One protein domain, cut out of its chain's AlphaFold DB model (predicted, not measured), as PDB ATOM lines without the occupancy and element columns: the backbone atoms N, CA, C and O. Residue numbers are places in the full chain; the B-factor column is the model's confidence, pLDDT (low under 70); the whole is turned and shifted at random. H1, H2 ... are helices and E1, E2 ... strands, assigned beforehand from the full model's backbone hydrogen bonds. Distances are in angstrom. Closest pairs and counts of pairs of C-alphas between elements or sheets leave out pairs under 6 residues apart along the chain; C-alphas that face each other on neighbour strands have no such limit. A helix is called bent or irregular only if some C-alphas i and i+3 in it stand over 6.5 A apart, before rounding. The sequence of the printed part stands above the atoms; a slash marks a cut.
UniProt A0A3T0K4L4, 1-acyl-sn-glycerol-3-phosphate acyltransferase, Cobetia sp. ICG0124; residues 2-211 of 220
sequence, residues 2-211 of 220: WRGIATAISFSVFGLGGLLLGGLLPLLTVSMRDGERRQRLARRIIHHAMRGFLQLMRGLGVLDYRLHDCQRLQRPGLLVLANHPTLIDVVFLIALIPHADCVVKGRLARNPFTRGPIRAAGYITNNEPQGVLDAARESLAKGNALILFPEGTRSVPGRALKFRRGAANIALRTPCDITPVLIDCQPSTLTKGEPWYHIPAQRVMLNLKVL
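AT A GLANCE: This is residues 2 to 211 of the 220 residues of the protein "1-acyl-sn-glycerol-3-phosphate acyltransferase" of Cobetia sp. ICG0124 (UniProt A0A3T0K4L4). A six-stranded sheet, curled like part of a barrel, wraps round the short helix H4, and the long helical hairpin of H1 and H2 covers the same side, with H2 packed on H4. H7 and H8 pack on the other face, making three layers, with helices on both faces of the sheet. The printed part has 210 residues, with eight named helices and six named strands in the order H1 H2 E1 H3 E2 H4 E3 H5 H6 H7 E4 H8 E5 E6. The sheet's order is E1 E6 E5 E2 E4 E3, mixed; the class is mixed, helices and strands. The whole is compact, with a radius of gyration of the C-alphas of 16.6 A and spans of 46 by 41 by 31 A.

IN THESE COORDINATES: H1, residues 2 to 30, begins at C-alpha 2 (4.960, 55.017, 22.162), measures 41.5 A and has a kink of 29 degrees near residue 20. H2, residues 35 to 59, measures 35.9 A. E1 is residues 63 to 68, H3 70 to 73, E2 79 to 82, H4 89 to 96, E3 100 to 104 and H5 106 to 110. H6, residues 112 to 121, is irregular: C-alphas 113 and 116 are 7.1 A apart. H7 is residues 132 to 141, E4 145 to 148, H8 165 to 173 and E5 178 to 186, 26.0 A. E6, residues 204 to 210, ends at C-alpha 210 (15.898, 45.165, -7.161).

HOW THE PARTS SIT: The hairpin helices H1 and H2 touch at a shallow tilt of 15 degrees, closest at C-alphas 29 and 38, 5.6 A. Residues 15 to 26 of H1 touch H6, closest at C-alphas 22 and 116, 3.7 A. Residues 46 to 54 of H2 touch H4, closest at C-alphas 51 and 95, 4.7 A. H5 touches H6 only at the corner. H3 is on the sheet, over none of its strands. H7 and H8 touch, closest at C-alphas 133 and 170, 5.6 A. E6 is parallel to E1, with N 64 and O 204 at 2.8 A, and antiparallel to E5, with N 184 and O 207 at 2.9 A. E5 and E2, E2 and E4, and E4 and E3 are parallel, with N 181 and O 81, N 80 and O 146, and N 101 and O 145 each at 2.8 A. E3, H5 H6 H7, E4 is a strand-helix-strand unit, two parallel neighbour strands with helices between; E2, H4, E3 and E4, H8, E5 are split ones, a strand lying between, with right-handed crossovers. Every O i to N i+4 pair is within hydrogen-bond range in H2, H4, H5, H7 and H8, 23 of 25 in H1 and 4 of 6 in H6; H3 is too short for one.

THE WHOLE: The C-alphas farthest apart, of Arg 33 and Ala 201, are 50.2 A apart. The printed part has no cut; its long links are residues 149 to 164 and 187 to 203. Mean pLDDT of the printed part is 86.2, with 13 residues under 70, among them 127 to 130 and 192 to 194.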
ATOM      1  N   TRP A   2       5.985  55.034  23.227       81.50
ATOM      2  CA  TRP A   2       4.960  55.017  22.162       81.50
ATOM      3  C   TRP A   2       5.233  54.033  21.004       81.50
ATOM      4  O   TRP A   2       4.320  53.365  20.533       81.50
ATOM      5  N   ARG A   3       6.497  53.857  20.599       77.31
ATOM      6  CA  ARG A   3       6.886  52.879  19.561       77.31
ATOM      7  C   ARG A   3       6.652  51.431  19.976       77.31
ATOM      8  O   ARG A   3       6.348  50.598  19.136       77.31
ATOM      9  N   GLY A   4       6.755  51.171  21.281       81.62
ATOM     10  CA  GLY A   4       6.355  49.920  21.921       81.62
ATOM     11  C   GLY A   4       4.937  49.527  21.535       81.62
ATOM     12  O   GLY A   4       4.677  48.474  20.955       81.62
ATOM     13  N   ILE A   5       4.040  50.467  21.812       84.50
ATOM     14  CA  ILE A   5       2.607  50.371  21.560       84.50
ATOM     15  C   ILE A   5       2.335  50.286  20.054       84.50
ATOM     16  O   ILE A   5       1.585  49.418  19.626       84.50
ATOM     17  N   ALA A   6       2.991  51.113  19.236       86.00
ATOM     18  CA  ALA A   6       2.831  51.098  17.780       86.00
ATOM     19  C   ALA A   6       3.224  49.747  17.148       86.00
ATOM     20  O   ALA A   6       2.511  49.222  16.286       86.00
ATOM     21  N   THR A   7       4.323  49.142  17.606       84.31
ATOM     22  CA  THR A   7       4.724  47.795  17.182       84.31
ATOM     23  C   THR A   7       3.713  46.753  17.654       84.31
ATOM     24  O   THR A   7       3.304  45.917  16.854       84.31
ATOM     25  N   ALA A   8       3.253  46.817  18.907       85.44
ATOM     26  CA  ALA A   8       2.231  45.902  19.418       85.44
ATOM     27  C   ALA A   8       0.924  45.988  18.615       85.44
ATOM     28  O   ALA A   8       0.396  44.958  18.202       85.44
ATOM     29  N   ILE A   9       0.455  47.200  18.299       88.12
ATOM     30  CA  ILE A   9      -0.688  47.433  17.406       88.12
ATOM     31  C   ILE A   9      -0.435  46.773  16.049       88.12
ATOM     32  O   ILE A   9      -1.297  46.053  15.556       88.12
ATOM     33  N   SER A  10       0.753  46.952  15.470       86.94
ATOM     34  CA  SER A  10       1.100  46.354  14.175       86.94
ATOM     35  C   SER A  10       1.046  44.819  14.217       86.94
ATOM     36  O   SER A  10       0.428  44.199  13.356       86.94
ATOM     37  N   PHE A  11       1.617  44.177  15.238       85.44
ATOM     38  CA  PHE A  11       1.550  42.716  15.375       85.44
ATOM     39  C   PHE A  11       0.124  42.207  15.613       85.44
ATOM     40  O   PHE A  11      -0.263  41.196  15.026       85.44
ATOM     41  N   SER A  12      -0.675  42.927  16.403       88.00
ATOM     42  CA  SER A  12      -2.092  42.619  16.615       88.00
ATOM     43  C   SER A  12      -2.896  42.739  15.323       88.00
ATOM     44  O   SER A  12      -3.643  41.824  14.985       88.00
ATOM     45  N   VAL A  13      -2.700  43.814  14.554       89.75
ATOM     46  CA  VAL A  13      -3.344  44.010  13.246       89.75
ATOM     47  C   VAL A  13      -2.937  42.909  12.271       89.75
ATOM     48  O   VAL A  13      -3.795  42.369  11.581       89.75
ATOM     49  N   PHE A  14      -1.661  42.517  12.239       88.06
ATOM     50  CA  PHE A  14      -1.200  41.425  11.383       88.06
ATOM     51  C   PHE A  14      -1.835  40.081  11.769       88.06
ATOM     52  O   PHE A  14      -2.338  39.361  10.907       88.06
ATOM     53  N   GLY A  15      -1.846  39.745  13.063       86.38
ATOM     54  CA  GLY A  15      -2.442  38.508  13.567       86.38
ATOM     55  C   GLY A  15      -3.952  38.446  13.325       86.38
ATOM     56  O   GLY A  15      -4.442  37.500  12.707       86.38
ATOM     57  N   LEU A  16      -4.690  39.473  13.755       90.00
ATOM     58  CA  LEU A  16      -6.140  39.561  13.564       90.00
ATOM     59  C   LEU A  16      -6.503  39.620  12.080       90.00
ATOM     60  O   LEU A  16      -7.394  38.898  11.646       90.00
ATOM     61  N   GLY A  17      -5.774  40.404  11.287       88.69
ATOM     62  CA  GLY A  17      -5.939  40.465   9.837       88.69
ATOM     63  C   GLY A  17      -5.737  39.102   9.178       88.69
ATOM     64  O   GLY A  17      -6.528  38.712   8.325       88.69
ATOM     65  N   GLY A  18      -4.740  38.329   9.617       86.06
ATOM     66  CA  GLY A  18      -4.519  36.957   9.159       86.06
ATOM     67  C   GLY A  18      -5.688  36.013   9.462       86.06
ATOM     68  O   GLY A  18      -6.099  35.250   8.586       86.06
ATOM     69  N   LEU A  19      -6.278  36.099  10.661       89.00
ATOM     70  CA  LEU A  19      -7.478  35.332  11.025       89.00
ATOM     71  C   LEU A  19      -8.706  35.761  10.221       89.00
ATOM     72  O   LEU A  19      -9.412  34.904   9.689       89.00
ATOM     73  N   LEU A  20      -8.933  37.070  10.097       89.94
ATOM     74  CA  LEU A  20     -10.043  37.638   9.333       89.94
ATOM     75  C   LEU A  20      -9.961  37.222   7.867       89.94
ATOM     76  O   LEU A  20     -10.919  36.668   7.338       89.94
ATOM     77  N   LEU A  21      -8.802  37.394   7.227       88.81
ATOM     78  CA  LEU A  21      -8.567  36.917   5.864       88.81
ATOM     79  C   LEU A  21      -8.718  35.396   5.772       88.81
ATOM     80  O   LEU A  21      -9.272  34.892   4.800       88.81
ATOM     81  N   GLY A  22      -8.260  34.655   6.781       85.00
ATOM     82  CA  GLY A  22      -8.373  33.203   6.829       85.00
ATOM     83  C   GLY A  22      -9.806  32.679   6.917       85.00
ATOM     84  O   GLY A  22     -10.067  31.608   6.377       85.00
ATOM     85  N   GLY A  23     -10.719  33.413   7.556       85.06
ATOM     86  CA  GLY A  23     -12.149  33.092   7.583       85.06
ATOM     87  C   GLY A  23     -12.905  33.638   6.369       85.06
ATOM     88  O   GLY A  23     -13.713  32.932   5.769       85.06
ATOM     89  N   LEU A  24     -12.604  34.874   5.969       86.56
ATOM     90  CA  LEU A  24     -13.334  35.592   4.929       86.56
ATOM     91  C   LEU A  24     -12.974  35.116   3.518       86.56
ATOM     92  O   LEU A  24     -13.868  34.953   2.696       86.56
ATOM     93  N   LEU A  25     -11.695  34.867   3.212       85.38
ATOM     94  CA  LEU A  25     -11.284  34.472   1.859       85.38
ATOM     95  C   LEU A  25     -11.921  33.149   1.410       85.38
ATOM     96  O   LEU A  25     -12.443  33.120   0.296       85.38
ATOM     97  N   PRO A  26     -11.946  32.070   2.218       78.69
ATOM     98  CA  PRO A  26     -12.679  30.862   1.847       78.69
ATOM     99  C   PRO A  26     -14.168  31.131   1.620       78.69
ATOM    100  O   PRO A  26     -14.718  30.629   0.648       78.69
ATOM    101  N   LEU A  27     -14.803  31.970   2.448       80.44
ATOM    102  CA  LEU A  27     -16.226  32.296   2.326       80.44
ATOM    103  C   LEU A  27     -16.538  33.105   1.056       80.44
ATOM    104  O   LEU A  27     -17.468  32.782   0.330       80.44
ATOM    105  N   LEU A  28     -15.724  34.113   0.736       76.50
ATOM    106  CA  LEU A  28     -15.876  34.931  -0.473       76.50
ATOM    107  C   LEU A  28     -15.627  34.142  -1.759       76.50
ATOM    108  O   LEU A  28     -16.080  34.528  -2.833       76.50
ATOM    109  N   THR A  29     -14.881  33.045  -1.661       70.88
ATOM    110  CA  THR A  29     -14.432  32.289  -2.828       70.88
ATOM    111  C   THR A  29     -15.071  30.907  -2.951       70.88
ATOM    112  O   THR A  29     -14.871  30.247  -3.968       70.88
ATOM    113  N   VAL A  30     -15.887  30.479  -1.978       73.94
ATOM    114  CA  VAL A  30     -16.658  29.223  -2.037       73.94
ATOM    115  C   VAL A  30     -17.702  29.248  -3.156       73.94
ATOM    116  O   VAL A  30     -17.985  28.221  -3.761       73.94
ATOM    117  N   SER A  31     -18.224  30.434  -3.483       71.94
ATOM    118  CA  SER A  31     -19.182  30.639  -4.576       71.94
ATOM    119  C   SER A  31     -18.520  30.577  -5.967       71.94
ATOM    120  O   SER A  31     -19.189  30.385  -6.981       71.94
ATOM    121  N   MET A  32     -17.186  30.682  -6.040       78.44
ATOM    122  CA  MET A  32     -16.442  30.620  -7.298       78.44
ATOM    123  C   MET A  32     -16.095  29.169  -7.653       78.44
ATOM    124  O   MET A  32     -15.272  28.538  -6.993       78.44
ATOM    125  N   ARG A  33     -16.679  28.655  -8.745       72.38
ATOM    126  CA  ARG A  33     -16.375  27.311  -9.281       72.38
ATOM    127  C   ARG A  33     -14.954  27.180  -9.850       72.38
ATOM    128  O   ARG A  33     -14.405  26.085  -9.856       72.38
ATOM    129  N   ASP A  34     -14.359  28.281 -10.308       83.94
ATOM    130  CA  ASP A  34     -13.019  28.307 -10.905       83.94
ATOM    131  C   ASP A  34     -11.936  28.544  -9.829       83.94
ATOM    132  O   ASP A  34     -11.797  29.645  -9.280       83.94
ATOM    133  N   GLY A  35     -11.160  27.495  -9.539       82.25
ATOM    134  CA  GLY A  35     -10.101  27.514  -8.527       82.25
ATOM    135  C   GLY A  35      -8.965  28.497  -8.828       82.25
ATOM    136  O   GLY A  35      -8.441  29.124  -7.906       82.25
ATOM    137  N   GLU A  36      -8.638  28.699 -10.106       85.00
ATOM    138  CA  GLU A  36      -7.602  29.630 -10.564       85.00
ATOM    139  C   GLU A  36      -8.016  31.083 -10.310       85.00
ATOM    140  O   GLU A  36      -7.249  31.892  -9.777       85.00
ATOM    141  N   ARG A  37      -9.266  31.429 -10.646       87.38
ATOM    142  CA  ARG A  37      -9.819  32.770 -10.375       87.38
ATOM    143  C   ARG A  37      -9.868  33.060  -8.882       87.38
ATOM    144  O   ARG A  37      -9.499  34.163  -8.476       87.38
ATOM    145  N   ARG A  38     -10.259  32.072  -8.072       88.19
ATOM    146  CA  ARG A  38     -10.246  32.165  -6.607       88.19
ATOM    147  C   ARG A  38      -8.851  32.492  -6.076       88.19
ATOM    148  O   ARG A  38      -8.711  33.439  -5.306       88.19
ATOM    149  N   GLN A  39      -7.828  31.750  -6.497       90.44
ATOM    150  CA  GLN A  39      -6.452  31.983  -6.046       90.44
ATOM    151  C   GLN A  39      -5.937  33.354  -6.488       90.44
ATOM    152  O   GLN A  39      -5.351  34.078  -5.682       90.44
ATOM    153  N   ARG A  40      -6.213  33.768  -7.734       90.25
ATOM    154  CA  ARG A  40      -5.857  35.109  -8.222       90.25
ATOM    155  C   ARG A  40      -6.512  36.215  -7.399       90.25
ATOM    156  O   ARG A  40      -5.836  37.183  -7.053       90.25
ATOM    157  N   LEU A  41      -7.797  36.079  -7.065       91.56
ATOM    158  CA  LEU A  41      -8.504  37.042  -6.221       91.56
ATOM    159  C   LEU A  41      -7.925  37.071  -4.802       91.56
ATOM    160  O   LEU A  41      -7.635  38.150  -4.291       91.56
ATOM    161  N   ALA A  42      -7.689  35.908  -4.194       92.31
ATOM    162  CA  ALA A  42      -7.078  35.817  -2.872       92.31
ATOM    163  C   ALA A  42      -5.698  36.491  -2.838       92.31
ATOM    164  O   ALA A  42      -5.443  37.311  -1.957       92.31
ATOM    165  N   ARG A  43      -4.839  36.233  -3.835       93.50
ATOM    166  CA  ARG A  43      -3.531  36.896  -3.983       93.50
ATOM    167  C   ARG A  43      -3.668  38.412  -4.114       93.50
ATOM    168  O   ARG A  43      -2.910  39.129  -3.471       93.50
ATOM    169  N   ARG A  44      -4.645  38.917  -4.881       93.88
ATOM    170  CA  ARG A  44      -4.917  40.367  -4.989       93.88
ATOM    171  C   ARG A  44      -5.355  40.976  -3.658       93.88
ATOM    172  O   ARG A  44      -4.829  42.015  -3.270       93.88
ATOM    173  N   ILE A  45      -6.277  40.334  -2.943       93.94
ATOM    174  CA  ILE A  45      -6.735  40.812  -1.630       93.94
ATOM    175  C   ILE A  45      -5.566  40.835  -0.642       93.94
ATOM    176  O   ILE A  45      -5.350  41.840   0.030       93.94
ATOM    177  N   ILE A  46      -4.773  39.762  -0.592       94.06
ATOM    178  CA  ILE A  46      -3.594  39.677   0.274       94.06
ATOM    179  C   ILE A  46      -2.566  40.748  -0.111       94.06
ATOM    180  O   ILE A  46      -2.059  41.425   0.776       94.06
ATOM    181  N   HIS A  47      -2.301  40.961  -1.402       95.50
ATOM    182  CA  HIS A  47      -1.415  42.019  -1.894       95.50
ATOM    183  C   HIS A  47      -1.828  43.400  -1.362       95.50
ATOM    184  O   HIS A  47      -1.020  44.091  -0.740       95.50
ATOM    185  N   HIS A  48      -3.098  43.784  -1.525       95.94
ATOM    186  CA  HIS A  48      -3.596  45.069  -1.024       95.94
ATOM    187  C   HIS A  48      -3.611  45.147   0.507       95.94
ATOM    188  O   HIS A  48      -3.251  46.186   1.060       95.94
ATOM    189  N   ALA A  49      -3.942  44.055   1.200       94.56
ATOM    190  CA  ALA A  49      -3.880  43.992   2.658       94.56
ATOM    191  C   ALA A  49      -2.447  44.195   3.177       94.56
ATOM    192  O   ALA A  49      -2.236  44.977   4.102       94.56
ATOM    193  N   MET A  50      -1.449  43.558   2.552       94.88
ATOM    194  CA  MET A  50      -0.039  43.753   2.904       94.88
ATOM    195  C   MET A  50       0.418  45.189   2.609       94.88
ATOM    196  O   MET A  50       1.116  45.778   3.429       94.88
ATOM    197  N   ARG A  51      -0.019  45.801   1.497       95.25
ATOM    198  CA  ARG A  51       0.257  47.226   1.217       95.25
ATOM    199  C   ARG A  51      -0.321  48.147   2.288       95.25
ATOM    200  O   ARG A  51       0.402  49.005   2.789       95.25
ATOM    201  N   GLY A  52      -1.588  47.957   2.655       95.81
ATOM    202  CA  GLY A  52      -2.236  48.733   3.715       95.81
ATOM    203  C   GLY A  52      -1.538  48.553   5.063       95.81
ATOM    204  O   GLY A  52      -1.304  49.523   5.780       95.81
ATOM    205  N   PHE A  53      -1.104  47.331   5.372       94.25
ATOM    206  CA  PHE A  53      -0.332  47.045   6.577       94.25
ATOM    207  C   PHE A  53       1.016  47.787   6.610       94.25
ATOM    208  O   PHE A  53       1.352  48.396   7.623       94.25
ATOM    209  N   LEU A  54       1.764  47.826   5.502       94.38
ATOM    210  CA  LEU A  54       3.014  48.596   5.430       94.38
ATOM    211  C   LEU A  54       2.784  50.106   5.561       94.38
ATOM    212  O   LEU A  54       3.569  50.791   6.218       94.38
ATOM    213  N   GLN A  55       1.704  50.628   4.973       95.00
ATOM    214  CA  GLN A  55       1.315  52.032   5.124       95.00
ATOM    215  C   GLN A  55       0.966  52.364   6.577       95.00
ATOM    216  O   GLN A  55       1.426  53.385   7.086       95.00
ATOM    217  N   LEU A  56       0.236  51.480   7.266       93.38
ATOM    218  CA  LEU A  56      -0.046  51.604   8.694       93.38
ATOM    219  C   LEU A  56       1.252  51.639   9.509       93.38
ATOM    220  O   LEU A  56       1.446  52.560  10.295       93.38
ATOM    221  N   MET A  57       2.167  50.686   9.302       91.56
ATOM    222  CA  MET A  57       3.444  50.651  10.029       91.56
ATOM    223  C   MET A  57       4.284  51.913   9.792       91.56
ATOM    224  O   MET A  57       4.933  52.406  10.719       91.56
ATOM    225  N   ARG A  58       4.266  52.450   8.566       93.25
ATOM    226  CA  ARG A  58       4.959  53.697   8.220       93.25
ATOM    227  C   ARG A  58       4.305  54.916   8.870       93.25
ATOM    228  O   ARG A  58       5.021  55.738   9.435       93.25
ATOM    229  N   GLY A  59       2.976  55.014   8.825       92.44
ATOM    230  CA  GLY A  59       2.201  56.101   9.433       92.44
ATOM    231  C   GLY A  59       2.285  56.110  10.960       92.44
ATOM    232  O   GLY A  59       2.426  57.165  11.567       92.44
ATOM    233  N   LEU A  60       2.322  54.928  11.580       89.75
ATOM    234  CA  LEU A  60       2.591  54.748  13.007       89.75
ATOM    235  C   LEU A  60       4.076  54.923  13.370       89.75
ATOM    236  O   LEU A  60       4.448  54.649  14.503       89.75
ATOM    237  N   GLY A  61       4.953  55.301  12.433       88.31
ATOM    238  CA  GLY A  61       6.373  55.549  12.698       88.31
ATOM    239  C   GLY A  61       7.179  54.327  13.163       88.31
ATOM    240  O   GLY A  61       8.301  54.491  13.646       88.31
ATOM    241  N   VAL A  62       6.643  53.109  13.015       88.12
ATOM    242  CA  VAL A  62       7.309  51.854  13.408       88.12
ATOM    243  C   VAL A  62       8.535  51.617  12.533       88.12
ATOM    244  O   VAL A  62       9.615  51.299  13.038       88.12
ATOM    245  N   LEU A  63       8.371  51.830  11.227       91.19
ATOM    246  CA  LEU A  63       9.431  51.722  10.234       91.19
ATOM    247  C   LEU A  63       9.341  52.835   9.185       91.19
ATOM    248  O   LEU A  63       8.334  53.537   9.065       91.19
ATOM    249  N   ASP A  64      10.413  53.005   8.433       93.75
ATOM    250  CA  ASP A  64      10.448  53.660   7.133       93.75
ATOM    251  C   ASP A  64      11.098  52.713   6.126       93.75
ATOM    252  O   ASP A  64      11.714  51.711   6.504       93.75
ATOM    253  N   TYR A  65      10.968  53.025   4.844       95.31
ATOM    254  CA  TYR A  65      11.607  52.226   3.815       95.31
ATOM    255  C   TYR A  65      11.957  53.026   2.566       95.31
ATOM    256  O   TYR A  65      11.288  54.002   2.213       95.31
ATOM    257  N   ARG A  66      12.990  52.563   1.864       95.75
ATOM    258  CA  ARG A  66      13.399  53.045   0.545       95.75
ATOM    259  C   ARG A  66      13.349  51.898  -0.448       95.75
ATOM    260  O   ARG A  66      13.859  50.811  -0.186       95.75
ATOM    261  N   LEU A  67      12.710  52.156  -1.582       96.12
ATOM    262  CA  LEU A  67      12.563  51.197  -2.667       96.12
ATOM    263  C   LEU A  67      13.395  51.680  -3.846       96.12
ATOM    264  O   LEU A  67      13.251  52.822  -4.279       96.12
ATOM    265  N   HIS A  68      14.239  50.803  -4.362       96.75
ATOM    266  CA  HIS A  68      15.084  51.055  -5.514       96.75
ATOM    267  C   HIS A  68      14.739  50.041  -6.598       96.75
ATOM    268  O   HIS A  68      14.701  48.834  -6.344       96.75
ATOM    269  N   ASP A  69      14.470  50.548  -7.798       96.44
ATOM    270  CA  ASP A  69      14.212  49.753  -8.997       96.44
ATOM    271  C   ASP A  69      13.005  48.796  -8.920       96.44
ATOM    272  O   ASP A  69      12.909  47.818  -9.666       96.44
ATOM    273  N   CYS A  70      12.033  49.083  -8.047       93.62
ATOM    274  CA  CYS A  70      10.874  48.215  -7.822       93.62
ATOM    275  C   CYS A  70       9.955  48.059  -9.043       93.62
ATOM    276  O   CYS A  70       9.172  47.109  -9.098       93.62
ATOM    277  N   GLN A  71      10.060  48.937 -10.045       93.88
ATOM    278  CA  GLN A  71       9.359  48.798 -11.323       93.88
ATOM    279  C   GLN A  71       9.704  47.486 -12.049       93.88
ATOM    280  O   GLN A  71       8.852  46.933 -12.735       93.88
ATOM    281  N   ARG A  72      10.904  46.924 -11.831       94.12
ATOM    282  CA  ARG A  72      11.337  45.636 -12.412       94.12
ATOM    283  C   ARG A  72      10.495  44.442 -11.944       94.12
ATOM    284  O   ARG A  72      10.476  43.404 -12.603       94.12
ATOM    285  N   LEU A  73       9.792  44.599 -10.821       93.94
ATOM    286  CA  LEU A  73       8.902  43.590 -10.245       93.94
ATOM    287  C   LEU A  73       7.478  43.632 -10.824       93.94
ATOM    288  O   LEU A  73       6.673  42.759 -10.515       93.94
ATOM    289  N   GLN A  74       7.139  44.634 -11.643       92.88
ATOM    290  CA  GLN A  74       5.791  44.829 -12.194       92.88
ATOM    291  C   GLN A  74       5.610  44.114 -13.543       92.88
ATOM    292  O   GLN A  74       5.191  44.718 -14.527       92.88
ATOM    293  N   ARG A  75       5.949  42.823 -13.607       91.75
ATOM    294  CA  ARG A  75       5.768  41.984 -14.804       91.75
ATOM    295  C   ARG A  75       5.476  40.529 -14.416       91.75
ATOM    296  O   ARG A  75       5.860  40.114 -13.322       91.75
ATOM    297  N   PRO A  76       4.769  39.766 -15.265       89.50
ATOM    298  CA  PRO A  76       4.418  38.380 -14.970       89.50
ATOM    299  C   PRO A  76       5.622  37.434 -15.089       89.50
ATOM    300  O   PRO A  76       6.609  37.754 -15.749       89.50
ATOM    301  N   GLY A  77       5.509  36.249 -14.483       89.12
ATOM    302  CA  GLY A  77       6.440  35.132 -14.694       89.12
ATOM    303  C   GLY A  77       7.832  35.329 -14.087       89.12
ATOM    304  O   GLY A  77       8.817  34.839 -14.631       89.12
ATOM    305  N   LEU A  78       7.930  36.067 -12.980       92.56
ATOM    306  CA  LEU A  78       9.207  36.365 -12.332       92.56
ATOM    307  C   LEU A  78       9.623  35.271 -11.356       92.56
ATOM    308  O   LEU A  78       8.839  34.888 -10.488       92.56
ATOM    309  N   LEU A  79      10.893  34.873 -11.398       94.38
ATOM    310  CA  LEU A  79      11.523  34.184 -10.280       94.38
ATOM    311  C   LEU A  79      12.293  35.201  -9.432       94.38
ATOM    312  O   LEU A  79      13.398  35.620  -9.775       94.38
ATOM    313  N   VAL A  80      11.705  35.598  -8.307       94.94
ATOM    314  CA  VAL A  80      12.286  36.584  -7.394       94.94
ATOM    315  C   VAL A  80      13.124  35.877  -6.340       94.94
ATOM    316  O   VAL A  80      12.595  35.132  -5.514       94.94
ATOM    317  N   LEU A  81      14.429  36.146  -6.333       93.19
ATOM    318  CA  LEU A  81      15.352  35.600  -5.342       93.19
ATOM    319  C   LEU A  81      15.775  36.689  -4.356       93.19
ATOM    320  O   LEU A  81      16.500  37.607  -4.729       93.19
ATOM    321  N   ALA A  82      15.344  36.581  -3.101       92.25
ATOM    322  CA  ALA A  82      15.603  37.598  -2.081       92.25
ATOM    323  C   ALA A  82      16.358  37.035  -0.874       92.25
ATOM    324  O   ALA A  82      16.109  35.901  -0.466       92.25
ATOM    325  N   ASN A  83      17.244  37.819  -0.254       90.19
ATOM    326  CA  ASN A  83      17.703  37.515   1.109       90.19
ATOM    327  C   ASN A  83      16.576  37.797   2.125       90.19
ATOM    328  O   ASN A  83      15.598  38.471   1.805       90.19
ATOM    329  N   HIS A  84      16.675  37.242   3.337       86.50
ATOM    330  CA  HIS A  84      15.575  37.254   4.313       86.50
ATOM    331  C   HIS A  84      15.999  37.757   5.711       86.50
ATOM    332  O   HIS A  84      15.925  36.995   6.676       86.50
ATOM    333  N   PRO A  85      16.494  38.994   5.883       84.06
ATOM    334  CA  PRO A  85      16.981  39.471   7.181       84.06
ATOM    335  C   PRO A  85      15.908  39.557   8.285       84.06
ATOM    336  O   PRO A  85      16.225  39.357   9.461       84.06
ATOM    337  N   THR A  86      14.643  39.824   7.948       84.06
ATOM    338  CA  THR A  86      13.589  40.162   8.918       84.06
ATOM    339  C   THR A  86      12.321  39.324   8.753       84.06
ATOM    340  O   THR A  86      12.096  38.642   7.758       84.06
ATOM    341  N   LEU A  87      11.431  39.362   9.748       81.75
ATOM    342  CA  LEU A  87      10.115  38.717   9.642       81.75
ATOM    343  C   LEU A  87       9.205  39.370   8.579       81.75
ATOM    344  O   LEU A  87       8.338  38.695   8.028       81.75
ATOM    345  N   ILE A  88       9.394  40.662   8.300       87.38
ATOM    346  CA  ILE A  88       8.503  41.468   7.450       87.38
ATOM    347  C   ILE A  88       8.925  41.491   5.974       87.38
ATOM    348  O   ILE A  88       8.194  42.029   5.150       87.38
ATOM    349  N   ASP A  89      10.034  40.853   5.596       90.38
ATOM    350  CA  ASP A  89      10.506  40.837   4.200       90.38
ATOM    351  C   ASP A  89       9.464  40.261   3.234       90.38
ATOM    352  O   ASP A  89       9.207  40.813   2.167       90.38
ATOM    353  N   VAL A  90       8.804  39.164   3.627       90.69
ATOM    354  CA  VAL A  90       7.752  38.540   2.813       90.69
ATOM    355  C   VAL A  90       6.537  39.457   2.658       90.69
ATOM    356  O   VAL A  90       5.914  39.475   1.602       90.69
ATOM    357  N   VAL A  91       6.230  40.261   3.681       93.25
ATOM    358  CA  VAL A  91       5.160  41.265   3.635       93.25
ATOM    359  C   VAL A  91       5.507  42.338   2.609       93.25
ATOM    360  O   VAL A  91       4.665  42.673   1.781       93.25
ATOM    361  N   PHE A  92       6.752  42.827   2.614       94.88
ATOM    362  CA  PHE A  92       7.249  43.769   1.610       94.88
ATOM    363  C   PHE A  92       7.156  43.209   0.196       94.88
ATOM    364  O   PHE A  92       6.575  43.851  -0.677       94.88
ATOM    365  N   LEU A  93       7.669  42.003  -0.037       95.56
ATOM    366  CA  LEU A  93       7.654  41.410  -1.370       95.56
ATOM    367  C   LEU A  93       6.222  41.173  -1.868       95.56
ATOM    368  O   LEU A  93       5.905  41.579  -2.980       95.56
ATOM    369  N   ILE A  94       5.326  40.630  -1.037       95.50
ATOM    370  CA  ILE A  94       3.914  40.439  -1.406       95.50
ATOM    371  C   ILE A  94       3.211  41.778  -1.663       95.50
ATOM    372  O   ILE A  94       2.394  41.868  -2.575       95.50
ATOM    373  N   ALA A  95       3.517  42.826  -0.897       95.75
ATOM    374  CA  ALA A  95       2.941  44.156  -1.094       95.75
ATOM    375  C   ALA A  95       3.434  44.841  -2.381       95.75
ATOM    376  O   ALA A  95       2.712  45.644  -2.974       95.75
ATOM    377  N   LEU A  96       4.663  44.553  -2.812       94.94
ATOM    378  CA  LEU A  96       5.268  45.154  -4.001       94.94
ATOM    379  C   LEU A  96       4.944  44.381  -5.275       94.94
ATOM    380  O   LEU A  96       4.772  45.004  -6.316       94.94
ATOM    381  N   ILE A  97       4.838  43.059  -5.195       95.44
ATOM    382  CA  ILE A  97       4.719  42.169  -6.346       95.44
ATOM    383  C   ILE A  97       3.244  41.791  -6.554       95.44
ATOM    384  O   ILE A  97       2.654  41.114  -5.704       95.44
ATOM    385  N   PRO A  98       2.618  42.200  -7.670       89.31
ATOM    386  CA  PRO A  98       1.296  41.710  -8.036       89.31
ATOM    387  C   PRO A  98       1.347  40.204  -8.289       89.31
ATOM    388  O   PRO A  98       2.314  39.698  -8.847       89.31
ATOM    389  N   HIS A  99       0.291  39.479  -7.913       89.88
ATOM    390  CA  HIS A  99       0.206  38.031  -8.158       89.88
ATOM    391  C   HIS A  99       1.397  37.226  -7.601       89.88
ATOM    392  O   HIS A  99       1.775  36.194  -8.158       89.88
ATOM    393  N   ALA A 100       1.961  37.691  -6.482       93.81
ATOM    394  CA  ALA A 100       3.017  36.995  -5.767       93.81
ATOM    395  C   ALA A 100       2.594  35.567  -5.387       93.81
ATOM    396  O   ALA A 100       1.493  35.340  -4.879       93.81
ATOM    397  N   ASP A 101       3.503  34.625  -5.601       93.81
ATOM    398  CA  ASP A 101       3.479  33.276  -5.054       93.81
ATOM    399  C   ASP A 101       4.731  33.079  -4.198       93.81
ATOM    400  O   ASP A 101       5.739  33.757  -4.388       93.81
ATOM    401  N   CYS A 102       4.688  32.195  -3.215       90.00
ATOM    402  CA  CYS A 102       5.776  32.015  -2.263       90.00
ATOM    403  C   CYS A 102       5.978  30.539  -1.961       90.00
ATOM    404  O   CYS A 102       5.016  29.815  -1.704       90.00
ATOM    405  N   VAL A 103       7.239  30.117  -1.849       87.88
ATOM    406  CA  VAL A 103       7.560  28.836  -1.211       87.88
ATOM    407  C   VAL A 103       7.568  29.025   0.305       87.88
ATOM    408  O   VAL A 103       8.512  29.558   0.895       87.88
ATOM    409  N   VAL A 104       6.497  28.588   0.960       82.88
ATOM    410  CA  VAL A 104       6.269  28.767   2.394       82.88
ATOM    411  C   VAL A 104       6.695  27.530   3.181       82.88
ATOM    412  O   VAL A 104       6.468  26.380   2.800       82.88
ATOM    413  N   LYS A 105       7.291  27.764   4.353       78.69
ATOM    414  CA  LYS A 105       7.629  26.690   5.288       78.69
ATOM    415  C   LYS A 105       6.391  26.014   5.858       78.69
ATOM    416  O   LYS A 105       5.476  26.692   6.326       78.69
ATOM    417  N   GLY A 106       6.471  24.698   6.034       77.94
ATOM    418  CA  GLY A 106       5.449  23.895   6.708       77.94
ATOM    419  C   GLY A 106       4.920  24.463   8.029       77.94
ATOM    420  O   GLY A 106       3.721  24.412   8.288       77.94
ATOM    421  N   ARG A 107       5.782  25.068   8.861       80.44
ATOM    422  CA  ARG A 107       5.358  25.690  10.132       80.44
ATOM    423  C   ARG A 107       4.397  26.867   9.921       80.44
ATOM    424  O   ARG A 107       3.422  26.969  10.655       80.44
ATOM    425  N   LEU A 108       4.651  27.734   8.937       80.56
ATOM    426  CA  LEU A 108       3.755  28.855   8.618       80.56
ATOM    427  C   LEU A 108       2.445  28.340   8.011       80.56
ATOM    428  O   LEU A 108       1.378  28.841   8.349       80.56
ATOM    429  N   ALA A 109       2.508  27.287   7.194       83.69
ATOM    430  CA  ALA A 109       1.315  26.649   6.637       83.69
ATOM    431  C   ALA A 109       0.408  26.003   7.708       83.69
ATOM    432  O   ALA A 109      -0.780  25.806   7.466       83.69
ATOM    433  N   ARG A 110       0.947  25.693   8.896       84.88
ATOM    434  CA  ARG A 110       0.195  25.139  10.038       84.88
ATOM    435  C   ARG A 110      -0.210  26.175  11.088       84.88
ATOM    436  O   ARG A 110      -1.035  25.868  11.942       84.88
ATOM    437  N   ASN A 111       0.346  27.383  11.048       85.69
ATOM    438  CA  ASN A 111       0.040  28.419  12.032       85.69
ATOM    439  C   ASN A 111      -1.399  28.952  11.813       85.69
ATOM    440  O   ASN A 111      -1.710  29.360  10.694       85.69
ATOM    441  N   PRO A 112      -2.271  28.988  12.843       85.69
ATOM    442  CA  PRO A 112      -3.661  29.439  12.722       85.69
ATOM    443  C   PRO A 112      -3.848  30.815  12.074       85.69
ATOM    444  O   PRO A 112      -4.787  30.989  11.302       85.69
ATOM    445  N   PHE A 113      -2.935  31.752  12.336       85.88
ATOM    446  CA  PHE A 113      -2.996  33.130  11.847       85.88
ATOM    447  C   PHE A 113      -2.609  33.254  10.367       85.88
ATOM    448  O   PHE A 113      -3.058  34.167   9.685       85.88
ATOM    449  N   THR A 114      -1.786  32.338   9.844       86.25
ATOM    450  CA  THR A 114      -1.271  32.419   8.463       86.25
ATOM    451  C   THR A 114      -1.796  31.316   7.549       86.25
ATOM    452  O   THR A 114      -1.821  31.500   6.334       86.25
ATOM    453  N   ARG A 115      -2.256  30.182   8.092       88.50
ATOM    454  CA  ARG A 115      -2.715  29.017   7.313       88.50
ATOM    455  C   ARG A 115      -3.847  29.351   6.342       88.50
ATOM    456  O   ARG A 115      -3.874  28.809   5.245       88.50
ATOM    457  N   GLY A 116      -4.772  30.222   6.746       89.06
ATOM    458  CA  GLY A 116      -5.942  30.588   5.949       89.06
ATOM    459  C   GLY A 116      -5.547  31.350   4.682       89.06
ATOM    460  O   GLY A 116      -5.776  30.832   3.589       89.06
ATOM    461  N   PRO A 117      -4.867  32.506   4.808       89.75
ATOM    462  CA  PRO A 117      -4.333  33.241   3.662       89.75
ATOM    463  C   PRO A 117      -3.421  32.393   2.763       89.75
ATOM    464  O   PRO A 117      -3.582  32.420   1.547       89.75
ATOM    465  N   ILE A 118      -2.523  31.586   3.348       90.31
ATOM    466  CA  ILE A 118      -1.621  30.684   2.602       90.31
ATOM    467  C   ILE A 118      -2.416  29.710   1.724       90.31
ATOM    468  O   ILE A 118      -2.112  29.552   0.543       90.31
ATOM    469  N   ARG A 119      -3.449  29.066   2.285       88.88
ATOM    470  CA  ARG A 119      -4.302  28.123   1.548       88.88
ATOM    471  C   ARG A 119      -5.143  28.821   0.484       88.88
ATOM    472  O   ARG A 119      -5.216  28.329  -0.636       88.88
ATOM    473  N   ALA A 120      -5.750  29.959   0.816       89.00
ATOM    474  CA  ALA A 120      -6.589  30.716  -0.111       89.00
ATOM    475  C   ALA A 120      -5.796  31.214  -1.330       89.00
ATOM    476  O   ALA A 120      -6.286  31.148  -2.455       89.00
ATOM    477  N   ALA A 121      -4.557  31.659  -1.113       89.62
ATOM    478  CA  ALA A 121      -3.652  32.085  -2.175       89.62
ATOM    479  C   ALA A 121      -3.051  30.921  -2.977       89.62
ATOM    480  O   ALA A 121      -2.466  31.156  -4.034       89.62
ATOM    481  N   GLY A 122      -3.166  29.682  -2.491       89.62
ATOM    482  CA  GLY A 122      -2.528  28.522  -3.108       89.62
ATOM    483  C   GLY A 122      -1.003  28.604  -3.087       89.62
ATOM    484  O   GLY A 122      -0.377  28.252  -4.078       89.62
ATOM    485  N   TYR A 123      -0.410  29.123  -2.006       92.06
ATOM    486  CA  TYR A 123       1.048  29.201  -1.901       92.06
ATOM    487  C   TYR A 123       1.684  27.817  -1.794       92.06
ATOM    488  O   TYR A 123       1.181  26.930  -1.095       92.06
ATOM    489  N   ILE A 124       2.832  27.661  -2.445       90.00
ATOM    490  CA  ILE A 124       3.582  26.406  -2.485       90.00
ATOM    491  C   ILE A 124       4.142  26.113  -1.091       90.00
ATOM    492  O   ILE A 124       4.795  26.956  -0.480       90.00
ATOM    493  N   THR A 125       3.927  24.905  -0.568       84.56
ATOM    494  CA  THR A 125       4.471  24.513   0.742       84.56
ATOM    495  C   THR A 125       5.595  23.503   0.592       84.56
ATOM    496  O   THR A 125       5.509  22.573  -0.200       84.56
ATOM    497  N   ASN A 126       6.652  23.648   1.386       77.38
ATOM    498  CA  ASN A 126       7.812  22.757   1.321       77.38
ATOM    499  C   ASN A 126       7.672  21.456   2.141       77.38
ATOM    500  O   ASN A 126       8.687  20.855   2.487       77.38
ATOM    501  N   ASN A 127       6.446  21.051   2.501       69.06
ATOM    502  CA  ASN A 127       6.212  19.811   3.253       69.06
ATOM    503  C   ASN A 127       6.502  18.561   2.407       69.06
ATOM    504  O   ASN A 127       6.906  17.547   2.964       69.06
ATOM    505  N   GLU A 128       6.341  18.655   1.083       65.00
ATOM    506  CA  GLU A 128       6.570  17.573   0.121       65.00
ATOM    507  C   GLU A 128       7.639  18.011  -0.891       65.00
ATOM    508  O   GLU A 128       7.318  18.608  -1.919       65.00
ATOM    509  N   PRO A 129       8.933  17.760  -0.613       66.56
ATOM    510  CA  PRO A 129      10.041  18.290  -1.412       66.56
ATOM    511  C   PRO A 129       9.996  17.903  -2.895       66.56
ATOM    512  O   PRO A 129      10.525  18.640  -3.725       66.56
ATOM    513  N   GLN A 130       9.383  16.761  -3.215       67.38
ATOM    514  CA  GLN A 130       9.334  16.205  -4.567       67.38
ATOM    515  C   GLN A 130       8.397  16.993  -5.500       67.38
ATOM    516  O   GLN A 130       8.712  17.120  -6.675       67.38
ATOM    517  N   GLY A 131       7.325  17.609  -4.982       81.50
ATOM    518  CA  GLY A 131       6.353  18.367  -5.789       81.50
ATOM    519  C   GLY A 131       6.626  19.872  -5.904       81.50
ATOM    520  O   GLY A 131       6.004  20.555  -6.713       81.50
ATOM    521  N   VAL A 132       7.563  20.420  -5.117       86.94
ATOM    522  CA  VAL A 132       7.810  21.877  -5.068       86.94
ATOM    523  C   VAL A 132       8.307  22.422  -6.410       86.94
ATOM    524  O   VAL A 132       7.935  23.530  -6.787       86.94
ATOM    525  N   LEU A 133       9.149  21.669  -7.127       89.38
ATOM    526  CA  LEU A 133       9.686  22.108  -8.417       89.38
ATOM    527  C   LEU A 133       8.592  22.200  -9.484       89.38
ATOM    528  O   LEU A 133       8.547  23.180 -10.225       89.38
ATOM    529  N   ASP A 134       7.709  21.210  -9.549       90.62
ATOM    530  CA  ASP A 134       6.645  21.190 -10.553       90.62
ATOM    531  C   ASP A 134       5.579  22.241 -10.241       90.62
ATOM    532  O   ASP A 134       5.200  22.999 -11.131       90.62
ATOM    533  N   ALA A 135       5.222  22.416  -8.964       90.88
ATOM    534  CA  ALA A 135       4.365  23.518  -8.528       90.88
ATOM    535  C   ALA A 135       4.979  24.897  -8.843       90.88
ATOM    536  O   ALA A 135       4.272  25.824  -9.237       90.88
ATOM    537  N   ALA A 136       6.302  25.045  -8.703       91.81
ATOM    538  CA  ALA A 136       7.006  26.275  -9.058       91.81
ATOM    539  C   ALA A 136       6.936  26.557 -10.566       91.81
ATOM    540  O   ALA A 136       6.631  27.682 -10.961       91.81
ATOM    541  N   ARG A 137       7.166  25.539 -11.408       91.69
ATOM    542  CA  ARG A 137       7.033  25.654 -12.869       91.69
ATOM    543  C   ARG A 137       5.615  26.008 -13.281       91.69
ATOM    544  O   ARG A 137       5.435  26.909 -14.091       91.69
ATOM    545  N   GLU A 138       4.625  25.337 -12.705       92.12
ATOM    546  CA  GLU A 138       3.215  25.603 -12.975       92.12
ATOM    547  C   GLU A 138       2.834  27.034 -12.570       92.12
ATOM    548  O   GLU A 138       2.179  27.745 -13.331       92.12
ATOM    549  N   SER A 139       3.286  27.494 -11.400       93.12
ATOM    550  CA  SER A 139       3.026  28.855 -10.929       93.12
ATOM    551  C   SER A 139       3.627  29.913 -11.860       93.12
ATOM    552  O   SER A 139       2.931  30.864 -12.230       93.12
ATOM    553  N   LEU A 140       4.877  29.721 -12.295       92.75
ATOM    554  CA  LEU A 140       5.556  30.605 -13.247       92.75
ATOM    555  C   LEU A 140       4.889  30.579 -14.630       92.75
ATOM    556  O   LEU A 140       4.675  31.638 -15.216       92.75
ATOM    557  N   ALA A 141       4.486  29.403 -15.122       91.75
ATOM    558  CA  ALA A 141       3.772  29.249 -16.394       91.75
ATOM    559  C   ALA A 141       2.415  29.975 -16.402       91.75
ATOM    560  O   ALA A 141       1.991  30.496 -17.429       91.75
ATOM    561  N   LYS A 142       1.760  30.082 -15.240       91.38
ATOM    562  CA  LYS A 142       0.538  30.883 -15.039       91.38
ATOM    563  C   LYS A 142       0.801  32.393 -14.936       91.38
ATOM    564  O   LYS A 142      -0.129  33.161 -14.688       91.38
ATOM    565  N   GLY A 143       2.051  32.829 -15.093       92.25
ATOM    566  CA  GLY A 143       2.462  34.228 -15.034       92.25
ATOM    567  C   GLY A 143       2.592  34.788 -13.618       92.25
ATOM    568  O   GLY A 143       2.723  36.002 -13.463       92.25
ATOM    569  N   ASN A 144       2.571  33.948 -12.579       94.00
ATOM    570  CA  ASN A 144       2.787  34.418 -11.212       94.00
ATOM    571  C   ASN A 144       4.261  34.755 -10.971       94.00
ATOM    572  O   ASN A 144       5.154  34.225 -11.631       94.00
ATOM    573  N   ALA A 145       4.507  35.615  -9.990       94.88
ATOM    574  CA  ALA A 145       5.853  35.942  -9.550       94.88
ATOM    575  C   ALA A 145       6.215  35.093  -8.326       94.88
ATOM    576  O   ALA A 145       5.702  35.321  -7.227       94.88
ATOM    577  N   LEU A 146       7.077  34.097  -8.516       94.94
ATOM    578  CA  LEU A 146       7.497  33.176  -7.473       94.94
ATOM    579  C   LEU A 146       8.619  33.785  -6.628       94.94
ATOM    580  O   LEU A 146       9.736  33.980  -7.101       94.94
ATOM    581  N   ILE A 147       8.333  34.034  -5.355       94.19
ATOM    582  CA  ILE A 147       9.289  34.522  -4.363       94.19
ATOM    583  C   ILE A 147       9.979  33.339  -3.689       94.19
ATOM    584  O   ILE A 147       9.341  32.445  -3.116       94.19
ATOM    585  N   LEU A 148      11.306  33.382  -3.700       90.94
ATOM    586  CA  LEU A 148      12.170  32.373  -3.126       90.94
ATOM    587  C   LEU A 148      13.235  33.017  -2.234       90.94
ATOM    588  O   LEU A 148      13.976  33.905  -2.646       90.94
ATOM    589  N   PHE A 149      13.346  32.505  -1.009       89.94
ATOM    590  CA  PHE A 149      14.419  32.863  -0.086       89.94
ATOM    591  C   PHE A 149      15.451  31.725  -0.067       89.94
ATOM    592  O   PHE A 149      15.181  30.677   0.539       89.94
ATOM    593  N   PRO A 150      16.628  31.876  -0.711       82.62
ATOM    594  CA  PRO A 150      17.558  30.774  -0.947       82.62
ATOM    595  C   PRO A 150      18.104  30.166   0.342       82.62
ATOM    596  O   PRO A 150      18.449  28.988   0.379       82.62
ATOM    597  N   GLU A 151      18.147  30.938   1.423       77.69
ATOM    598  CA  GLU A 151      18.645  30.497   2.725       77.69
ATOM    599  C   GLU A 151      17.714  29.499   3.420       77.69
ATOM    600  O   GLU A 151      18.123  28.725   4.297       77.69
ATOM    601  N   GLY A 152      16.428  29.525   3.056       66.62
ATOM    602  CA  GLY A 152      15.392  28.743   3.711       66.62
ATOM    603  C   GLY A 152      15.250  29.055   5.203       66.62
ATOM    604  O   GLY A 152      14.598  28.296   5.906       66.62
ATOM    605  N   THR A 153      15.843  30.126   5.732       66.88
ATOM    606  CA  THR A 153      15.676  30.705   7.079       66.88
ATOM    607  C   THR A 153      15.990  32.195   7.004       66.88
ATOM    608  O   THR A 153      16.590  32.620   6.027       66.88
ATOM    609  N   ARG A 154      15.610  32.967   8.030       76.94
ATOM    610  CA  ARG A 154      16.034  34.365   8.118       76.94
ATOM    611  C   ARG A 154      17.566  34.478   8.186       76.94
ATOM    612  O   ARG A 154      18.179  33.651   8.875       76.94
ATOM    613  N   SER A 155      18.130  35.459   7.486       72.94
ATOM    614  CA  SER A 155      19.565  35.739   7.404       72.94
ATOM    615  C   SER A 155      20.103  36.232   8.742       72.94
ATOM    616  O   SER A 155      19.378  36.823   9.543       72.94
ATOM    617  N   VAL A 156      21.389  35.988   8.993       72.56
ATOM    618  CA  VAL A 156      22.096  36.560  10.145       72.56
ATOM    619  C   VAL A 156      22.931  37.735   9.634       72.56
ATOM    620  O   VAL A 156      23.767  37.505   8.755       72.56
ATOM    621  N   PRO A 157      22.731  38.963  10.149       67.62
ATOM    622  CA  PRO A 157      23.511  40.125   9.732       67.62
ATOM    623  C   PRO A 157      25.021  39.859   9.798       67.62
ATOM    624  O   PRO A 157      25.508  39.231  10.739       67.62
ATOM    625  N   GLY A 158      25.758  40.299   8.776       67.94
ATOM    626  CA  GLY A 158      27.217  40.146   8.701       67.94
ATOM    627  C   GLY A 158      27.729  38.731   8.394       67.94
ATOM    628  O   GLY A 158      28.940  38.525   8.367       67.94
ATOM    629  N   ARG A 159      26.856  37.743   8.145       73.25
ATOM    630  CA  ARG A 159      27.264  36.391   7.720       73.25
ATOM    631  C   ARG A 159      26.953  36.137   6.250       73.25
ATOM    632  O   ARG A 159      25.929  36.576   5.734       73.25
ATOM    633  N   ALA A 160      27.814  35.354   5.604       73.19
ATOM    634  CA  ALA A 160      27.591  34.893   4.239       73.19
ATOM    635  C   ALA A 160      26.291  34.075   4.125       73.19
ATOM    636  O   ALA A 160      25.991  33.222   4.971       73.19
ATOM    637  N   LEU A 161      25.539  34.321   3.051       71.81
ATOM    638  CA  LEU A 161      24.285  33.636   2.753       71.81
ATOM    639  C   LEU A 161      24.564  32.164   2.410       71.81
ATOM    640  O   LEU A 161      25.376  31.860   1.538       71.81
ATOM    641  N   LYS A 162      23.871  31.230   3.072       75.00
ATOM    642  CA  LYS A 162      23.984  29.789   2.784       75.00
ATOM    643  C   LYS A 162      22.807  29.316   1.947       75.00
ATOM    644  O   LYS A 162      21.712  29.138   2.471       75.00
ATOM    645  N   PHE A 163      23.046  29.056   0.668       78.50
ATOM    646  CA  PHE A 163      22.001  28.650  -0.266       78.50
ATOM    647  C   PHE A 163      21.612  27.185  -0.037       78.50
ATOM    648  O   PHE A 163      22.453  26.287   0.042       78.50
ATOM    649  N   ARG A 164      20.311  26.926   0.091       81.12
ATOM    650  CA  ARG A 164      19.757  25.579   0.234       81.12
ATOM    651  C   ARG A 164      19.594  24.943  -1.140       81.12
ATOM    652  O   ARG A 164      19.053  25.558  -2.055       81.12
ATOM    653  N   ARG A 165      19.957  23.659  -1.234       79.69
ATOM    654  CA  ARG A 165      19.841  22.848  -2.457       79.69
ATOM    655  C   ARG A 165      18.454  22.922  -3.103       79.69
ATOM    656  O   ARG A 165      18.372  23.043  -4.312       79.69
ATOM    657  N   GLY A 166      17.378  22.905  -2.311       80.38
ATOM    658  CA  GLY A 166      16.012  22.984  -2.842       80.38
ATOM    659  C   GLY A 166      15.721  24.292  -3.583       80.38
ATOM    660  O   GLY A 166      15.163  24.263  -4.672       80.38
ATOM    661  N   ALA A 167      16.157  25.428  -3.031       80.75
ATOM    662  CA  ALA A 167      15.983  26.724  -3.679       80.75
ATOM    663  C   ALA A 167      16.851  26.848  -4.942       80.75
ATOM    664  O   ALA A 167      16.366  27.283  -5.981       80.75
ATOM    665  N   ALA A 168      18.103  26.386  -4.877       83.62
ATOM    666  CA  ALA A 168      18.980  26.330  -6.047       83.62
ATOM    667  C   ALA A 168      18.404  25.429  -7.159       83.62
ATOM    668  O   ALA A 168      18.424  25.798  -8.326       83.62
ATOM    669  N   ASN A 169      17.827  24.279  -6.799       86.69
ATOM    670  CA  ASN A 169      17.210  23.349  -7.745       86.69
ATOM    671  C   ASN A 169      16.007  23.968  -8.474       86.69
ATOM    672  O   ASN A 169      15.853  23.730  -9.665       86.69
ATOM    673  N   ILE A 170      15.186  24.774  -7.789       88.19
ATOM    674  CA  ILE A 170      14.114  25.545  -8.440       88.19
ATOM    675  C   ILE A 170      14.733  26.554  -9.403       88.19
ATOM    676  O   ILE A 170      14.439  26.504 -10.590       88.19
ATOM    677  N   ALA A 171      15.654  27.387  -8.914       86.44
ATOM    678  CA  ALA A 171      16.234  28.469  -9.702       86.44
ATOM    679  C   ALA A 171      16.947  28.005 -10.980       86.44
ATOM    680  O   ALA A 171      16.867  28.671 -12.004       86.44
ATOM    681  N   LEU A 172      17.600  26.842 -10.949       86.88
ATOM    682  CA  LEU A 172      18.293  26.286 -12.114       86.88
ATOM    683  C   LEU A 172      17.353  25.574 -13.103       86.88
ATOM    684  O   LEU A 172      17.661  25.479 -14.292       86.88
ATOM    685  N   ARG A 173      16.218  25.037 -12.633       88.19
ATOM    686  CA  ARG A 173      15.361  24.121 -13.416       88.19
ATOM    687  C   ARG A 173      14.002  24.700 -13.805       88.19
ATOM    688  O   ARG A 173      13.190  23.979 -14.397       88.19
ATOM    689  N   THR A 174      13.749  25.965 -13.487       86.94
ATOM    690  CA  THR A 174      12.639  26.757 -14.030       86.94
ATOM    691  C   THR A 174      13.107  27.566 -15.245       86.94
ATOM    692  O   THR A 174      14.233  28.062 -15.233       86.94
ATOM    693  N   PRO A 175      12.278  27.722 -16.291       81.81
ATOM    694  CA  PRO A 175      12.663  28.385 -17.541       81.81
ATOM    695  C   PRO A 175      12.553  29.923 -17.462       81.81
ATOM    696  O   PRO A 175      12.064  30.554 -18.391       81.81
ATOM    697  N   CYS A 176      12.953  30.531 -16.341       84.44
ATOM    698  CA  CYS A 176      12.774  31.963 -16.083       84.44
ATOM    699  C   CYS A 176      14.083  32.591 -15.603       84.44
ATOM    700  O   CYS A 176      14.816  31.967 -14.831       84.44
ATOM    701  N   ASP A 177      14.338  33.832 -16.016       89.31
ATOM    702  CA  ASP A 177      15.432  34.631 -15.469       89.31
ATOM    703  C   ASP A 177      15.218  34.902 -13.976       89.31
ATOM    704  O   ASP A 177      14.087  34.991 -13.480       89.31
ATOM    705  N   ILE A 178      16.325  35.034 -13.249       92.50
ATOM    706  CA  ILE A 178      16.298  35.304 -11.814       92.50
ATOM    707  C   ILE A 178      16.338  36.815 -11.617       92.50
ATOM    708  O   ILE A 178      17.327  37.449 -11.976       92.50
ATOM    709  N   THR A 179      15.313  37.379 -10.975       95.19
ATOM    710  CA  THR A 179      15.297  38.780 -10.530       95.19
ATOM    711  C   THR A 179      15.760  38.850  -9.070       95.19
ATOM    712  O   THR A 179      15.000  38.484  -8.162       95.19
ATOM    713  N   PRO A 180      16.995  39.300  -8.787       94.56
ATOM    714  CA  PRO A 180      17.517  39.321  -7.430       94.56
ATOM    715  C   PRO A 180      17.001  40.543  -6.671       94.56
ATOM    716  O   PRO A 180      16.932  41.650  -7.210       94.56
ATOM    717  N   VAL A 181      16.696  40.364  -5.390       95.44
ATOM    718  CA  VAL A 181      16.260  41.444  -4.505       95.44
ATOM    719  C   VAL A 181      17.110  41.451  -3.244       95.44
ATOM    720  O   VAL A 181      17.165  40.467  -2.509       95.44
ATOM    721  N   LEU A 182      17.765  42.578  -2.987       93.31
ATOM    722  CA  LEU A 182      18.533  42.800  -1.770       93.31
ATOM    723  C   LEU A 182      17.705  43.602  -0.775       93.31
ATOM    724  O   LEU A 182      17.197  44.679  -1.091       93.31
ATOM    725  N   ILE A 183      17.599  43.061   0.430       93.25
ATOM    726  CA  ILE A 183      16.897  43.642   1.562       93.25
ATOM    727  C   ILE A 183      17.924  43.916   2.656       93.25
ATOM    728  O   ILE A 183      18.632  43.009   3.098       93.25
ATOM    729  N   ASP A 184      17.995  45.165   3.092       90.62
ATOM    730  CA  ASP A 184      18.803  45.611   4.223       90.62
ATOM    731  C   ASP A 184      17.899  46.273   5.270       90.62
ATOM    732  O   ASP A 184      16.920  46.934   4.923       90.62
ATOM    733  N   CYS A 185      18.202  46.068   6.552       87.69
ATOM    734  CA  CYS A 185      17.394  46.561   7.664       87.69
ATOM    735  C   CYS A 185      18.290  47.171   8.740       87.69
ATOM    736  O   CYS A 185      19.100  46.469   9.350       87.69
ATOM    737  N   GLN A 186      18.101  48.464   9.009       85.00
ATOM    738  CA  GLN A 186      18.888  49.211   9.988       85.00
ATOM    739  C   GLN A 186      17.990  50.028  10.933       85.00
ATOM    740  O   GLN A 186      17.181  50.819  10.456       85.00
ATOM    741  N   PRO A 187      18.127  49.894  12.264       82.94
ATOM    742  CA  PRO A 187      18.890  48.854  12.950       82.94
ATOM    743  C   PRO A 187      18.313  47.455  12.677       82.94
ATOM    744  O   PRO A 187      17.143  47.304  12.320       82.94
ATOM    745  N   SER A 188      19.144  46.431  12.859       78.25
ATOM    746  CA  SER A 188      18.705  45.038  12.780       78.25
ATOM    747  C   SER A 188      17.590  44.784  13.796       78.25
ATOM    748  O   SER A 188      17.731  45.118  14.970       78.25
ATOM    749  N   THR A 189      16.480  44.203  13.349       77.06
ATOM    750  CA  THR A 189      15.326  43.881  14.197       77.06
ATOM    751  C   THR A 189      14.520  42.744  13.581       77.06
ATOM    752  O   THR A 189      14.660  42.439  12.393       77.06
ATOM    753  N   LEU A 190      13.658  42.103  14.377       74.19
ATOM    754  CA  LEU A 190      12.822  40.978  13.946       74.19
ATOM    755  C   LEU A 190      13.641  39.854  13.289       74.19
ATOM    756  O   LEU A 190      13.149  39.125  12.412       74.19
ATOM    757  N   THR A 191      14.891  39.700  13.726       74.44
ATOM    758  CA  THR A 191      15.804  38.670  13.237       74.44
ATOM    759  C   THR A 191      15.425  37.295  13.781       74.44
ATOM    760  O   THR A 191      14.499  37.117  14.585       74.44
ATOM    761  N   LYS A 192      16.088  36.244  13.293       63.31
ATOM    762  CA  LYS A 192      15.815  34.878  13.751       63.31
ATOM    763  C   LYS A 192      16.073  34.742  15.258       63.31
ATOM    764  O   LYS A 192      17.213  34.799  15.690       63.31
ATOM    765  N   GLY A 193      15.021  34.427  16.016       61.84
ATOM    766  CA  GLY A 193      15.110  34.200  17.465       61.84
ATOM    767  C   GLY A 193      14.912  35.461  18.302       61.84
ATOM    768  O   GLY A 193      14.773  35.357  19.513       61.84
ATOM    769  N   GLU A 194      14.819  36.624  17.663       67.56
ATOM    770  CA  GLU A 194      14.506  37.874  18.335       67.56
ATOM    771  C   GLU A 194      12.986  38.001  18.530       67.56
ATOM    772  O   GLU A 194      12.229  37.876  17.553       67.56
ATOM    773  N   PRO A 195      12.504  38.198  19.770       70.44
ATOM    774  CA  PRO A 195      11.089  38.400  20.013       70.44
ATOM    775  C   PRO A 195      10.604  39.702  19.382       70.44
ATOM    776  O   PRO A 195      11.305  40.709  19.379       70.44
ATOM    777  N   TRP A 196       9.361  39.710  18.903       69.50
ATOM    778  CA  TRP A 196       8.779  40.885  18.250       69.50
ATOM    779  C   TRP A 196       8.672  42.119  19.162       69.50
ATOM    780  O   TRP A 196       8.619  43.245  18.676       69.50
ATOM    781  N   TYR A 197       8.642  41.904  20.480       69.69
ATOM    782  CA  TYR A 197       8.595  42.954  21.496       69.69
ATOM    783  C   TYR A 197       9.971  43.562  21.804       69.69
ATOM    784  O   TYR A 197      10.047  44.535  22.555       69.69
ATOM    785  N   HIS A 198      11.057  43.039  21.223       74.12
ATOM    786  CA  HIS A 198      12.368  43.671  21.302       74.12
ATOM    787  C   HIS A 198      12.453  44.798  20.268       74.12
ATOM    788  O   HIS A 198      12.744  44.588  19.090       74.12
ATOM    789  N   ILE A 199      12.093  46.003  20.709       75.25
ATOM    790  CA  ILE A 199      11.878  47.142  19.818       75.25
ATOM    791  C   ILE A 199      13.109  48.044  19.856       75.25
ATOM    792  O   ILE A 199      13.458  48.543  20.930       75.25
ATOM    793  N   PRO A 200      13.758  48.292  18.706       71.00
ATOM    794  CA  PRO A 200      14.944  49.126  18.666       71.00
ATOM    795  C   PRO A 200      14.618  50.568  19.061       71.00
ATOM    796  O   PRO A 200      13.553  51.103  18.736       71.00
ATOM    797  N   ALA A 201      15.576  51.221  19.721       71.25
ATOM    798  CA  ALA A 201      15.456  52.619  20.134       71.25
ATOM    799  C   ALA A 201      15.306  53.577  18.933       71.25
ATOM    800  O   ALA A 201      14.638  54.606  19.032       71.25
ATOM    801  N   GLN A 202      15.896  53.220  17.787       79.12
ATOM    802  CA  GLN A 202      15.887  54.012  16.554       79.12
ATOM    803  C   GLN A 202      14.888  53.488  15.526       79.12
ATOM    804  O   GLN A 202      14.473  52.329  15.567       79.12
ATOM    805  N   ARG A 203      14.456  54.364  14.605       82.06
ATOM    806  CA  ARG A 203      13.475  54.029  13.554       82.06
ATOM    807  C   ARG A 203      14.065  52.980  12.629       82.06
ATOM    808  O   ARG A 203      15.177  53.161  12.158       82.06
ATOM    809  N   VAL A 204      13.319  51.901  12.408       88.38
ATOM    810  CA  VAL A 204      13.744  50.845  11.491       88.38
ATOM    811  C   VAL A 204      13.639  51.382  10.072       88.38
ATOM    812  O   VAL A 204      12.575  51.838   9.673       88.38
ATOM    813  N   MET A 205      14.732  51.348   9.329       90.75
ATOM    814  CA  MET A 205      14.821  51.693   7.919       90.75
ATOM    815  C   MET A 205      15.054  50.411   7.128       90.75
ATOM    816  O   MET A 205      16.081  49.756   7.315       90.75
ATOM    817  N   LEU A 206      14.117  50.060   6.248       92.94
ATOM    818  CA  LEU A 206      14.310  48.977   5.286       92.94
ATOM    819  C   LEU A 206      14.706  49.536   3.925       92.94
ATOM    820  O   LEU A 206      13.991  50.348   3.342       92.94
ATOM    821  N   ASN A 207      15.816  49.055   3.383       93.81
ATOM    822  CA  ASN A 207      16.231  49.355   2.022       93.81
ATOM    823  C   ASN A 207      16.004  48.117   1.160       93.81
ATOM    824  O   ASN A 207      16.515  47.039   1.461       93.81
ATOM    825  N   LEU A 208      15.228  48.279   0.094       95.81
ATOM    826  CA  LEU A 208      14.851  47.207  -0.817       95.81
ATOM    827  C   LEU A 208      15.321  47.578  -2.218       95.81
ATOM    828  O   LEU A 208      14.819  48.535  -2.808       95.81
ATOM    829  N   LYS A 209      16.306  46.844  -2.738       96.81
ATOM    830  CA  LYS A 209      16.917  47.100  -4.044       96.81
ATOM    831  C   LYS A 209      16.718  45.915  -4.971       96.81
ATOM    832  O   LYS A 209      17.178  44.813  -4.678       96.81
ATOM    833  N   VAL A 210      16.064  46.161  -6.101       96.69
ATOM    834  CA  VAL A 210      15.898  45.165  -7.161       96.69
ATOM    835  C   VAL A 210      17.076  45.270  -8.121       96.69
ATOM    836  O   VAL A 210      17.351  46.336  -8.668       96.69
ATOM    837  N   LEU A 211      17.809  44.177  -8.294       95.44
ATOM    838  CA  LEU A 211      18.965  44.132  -9.185       95.44
ATOM    839  C   LEU A 211      18.535  43.811 -10.627       95.44
ATOM    840  O   LEU A 211      17.402  43.376 -10.852       95.44
TER     841      LEU A 211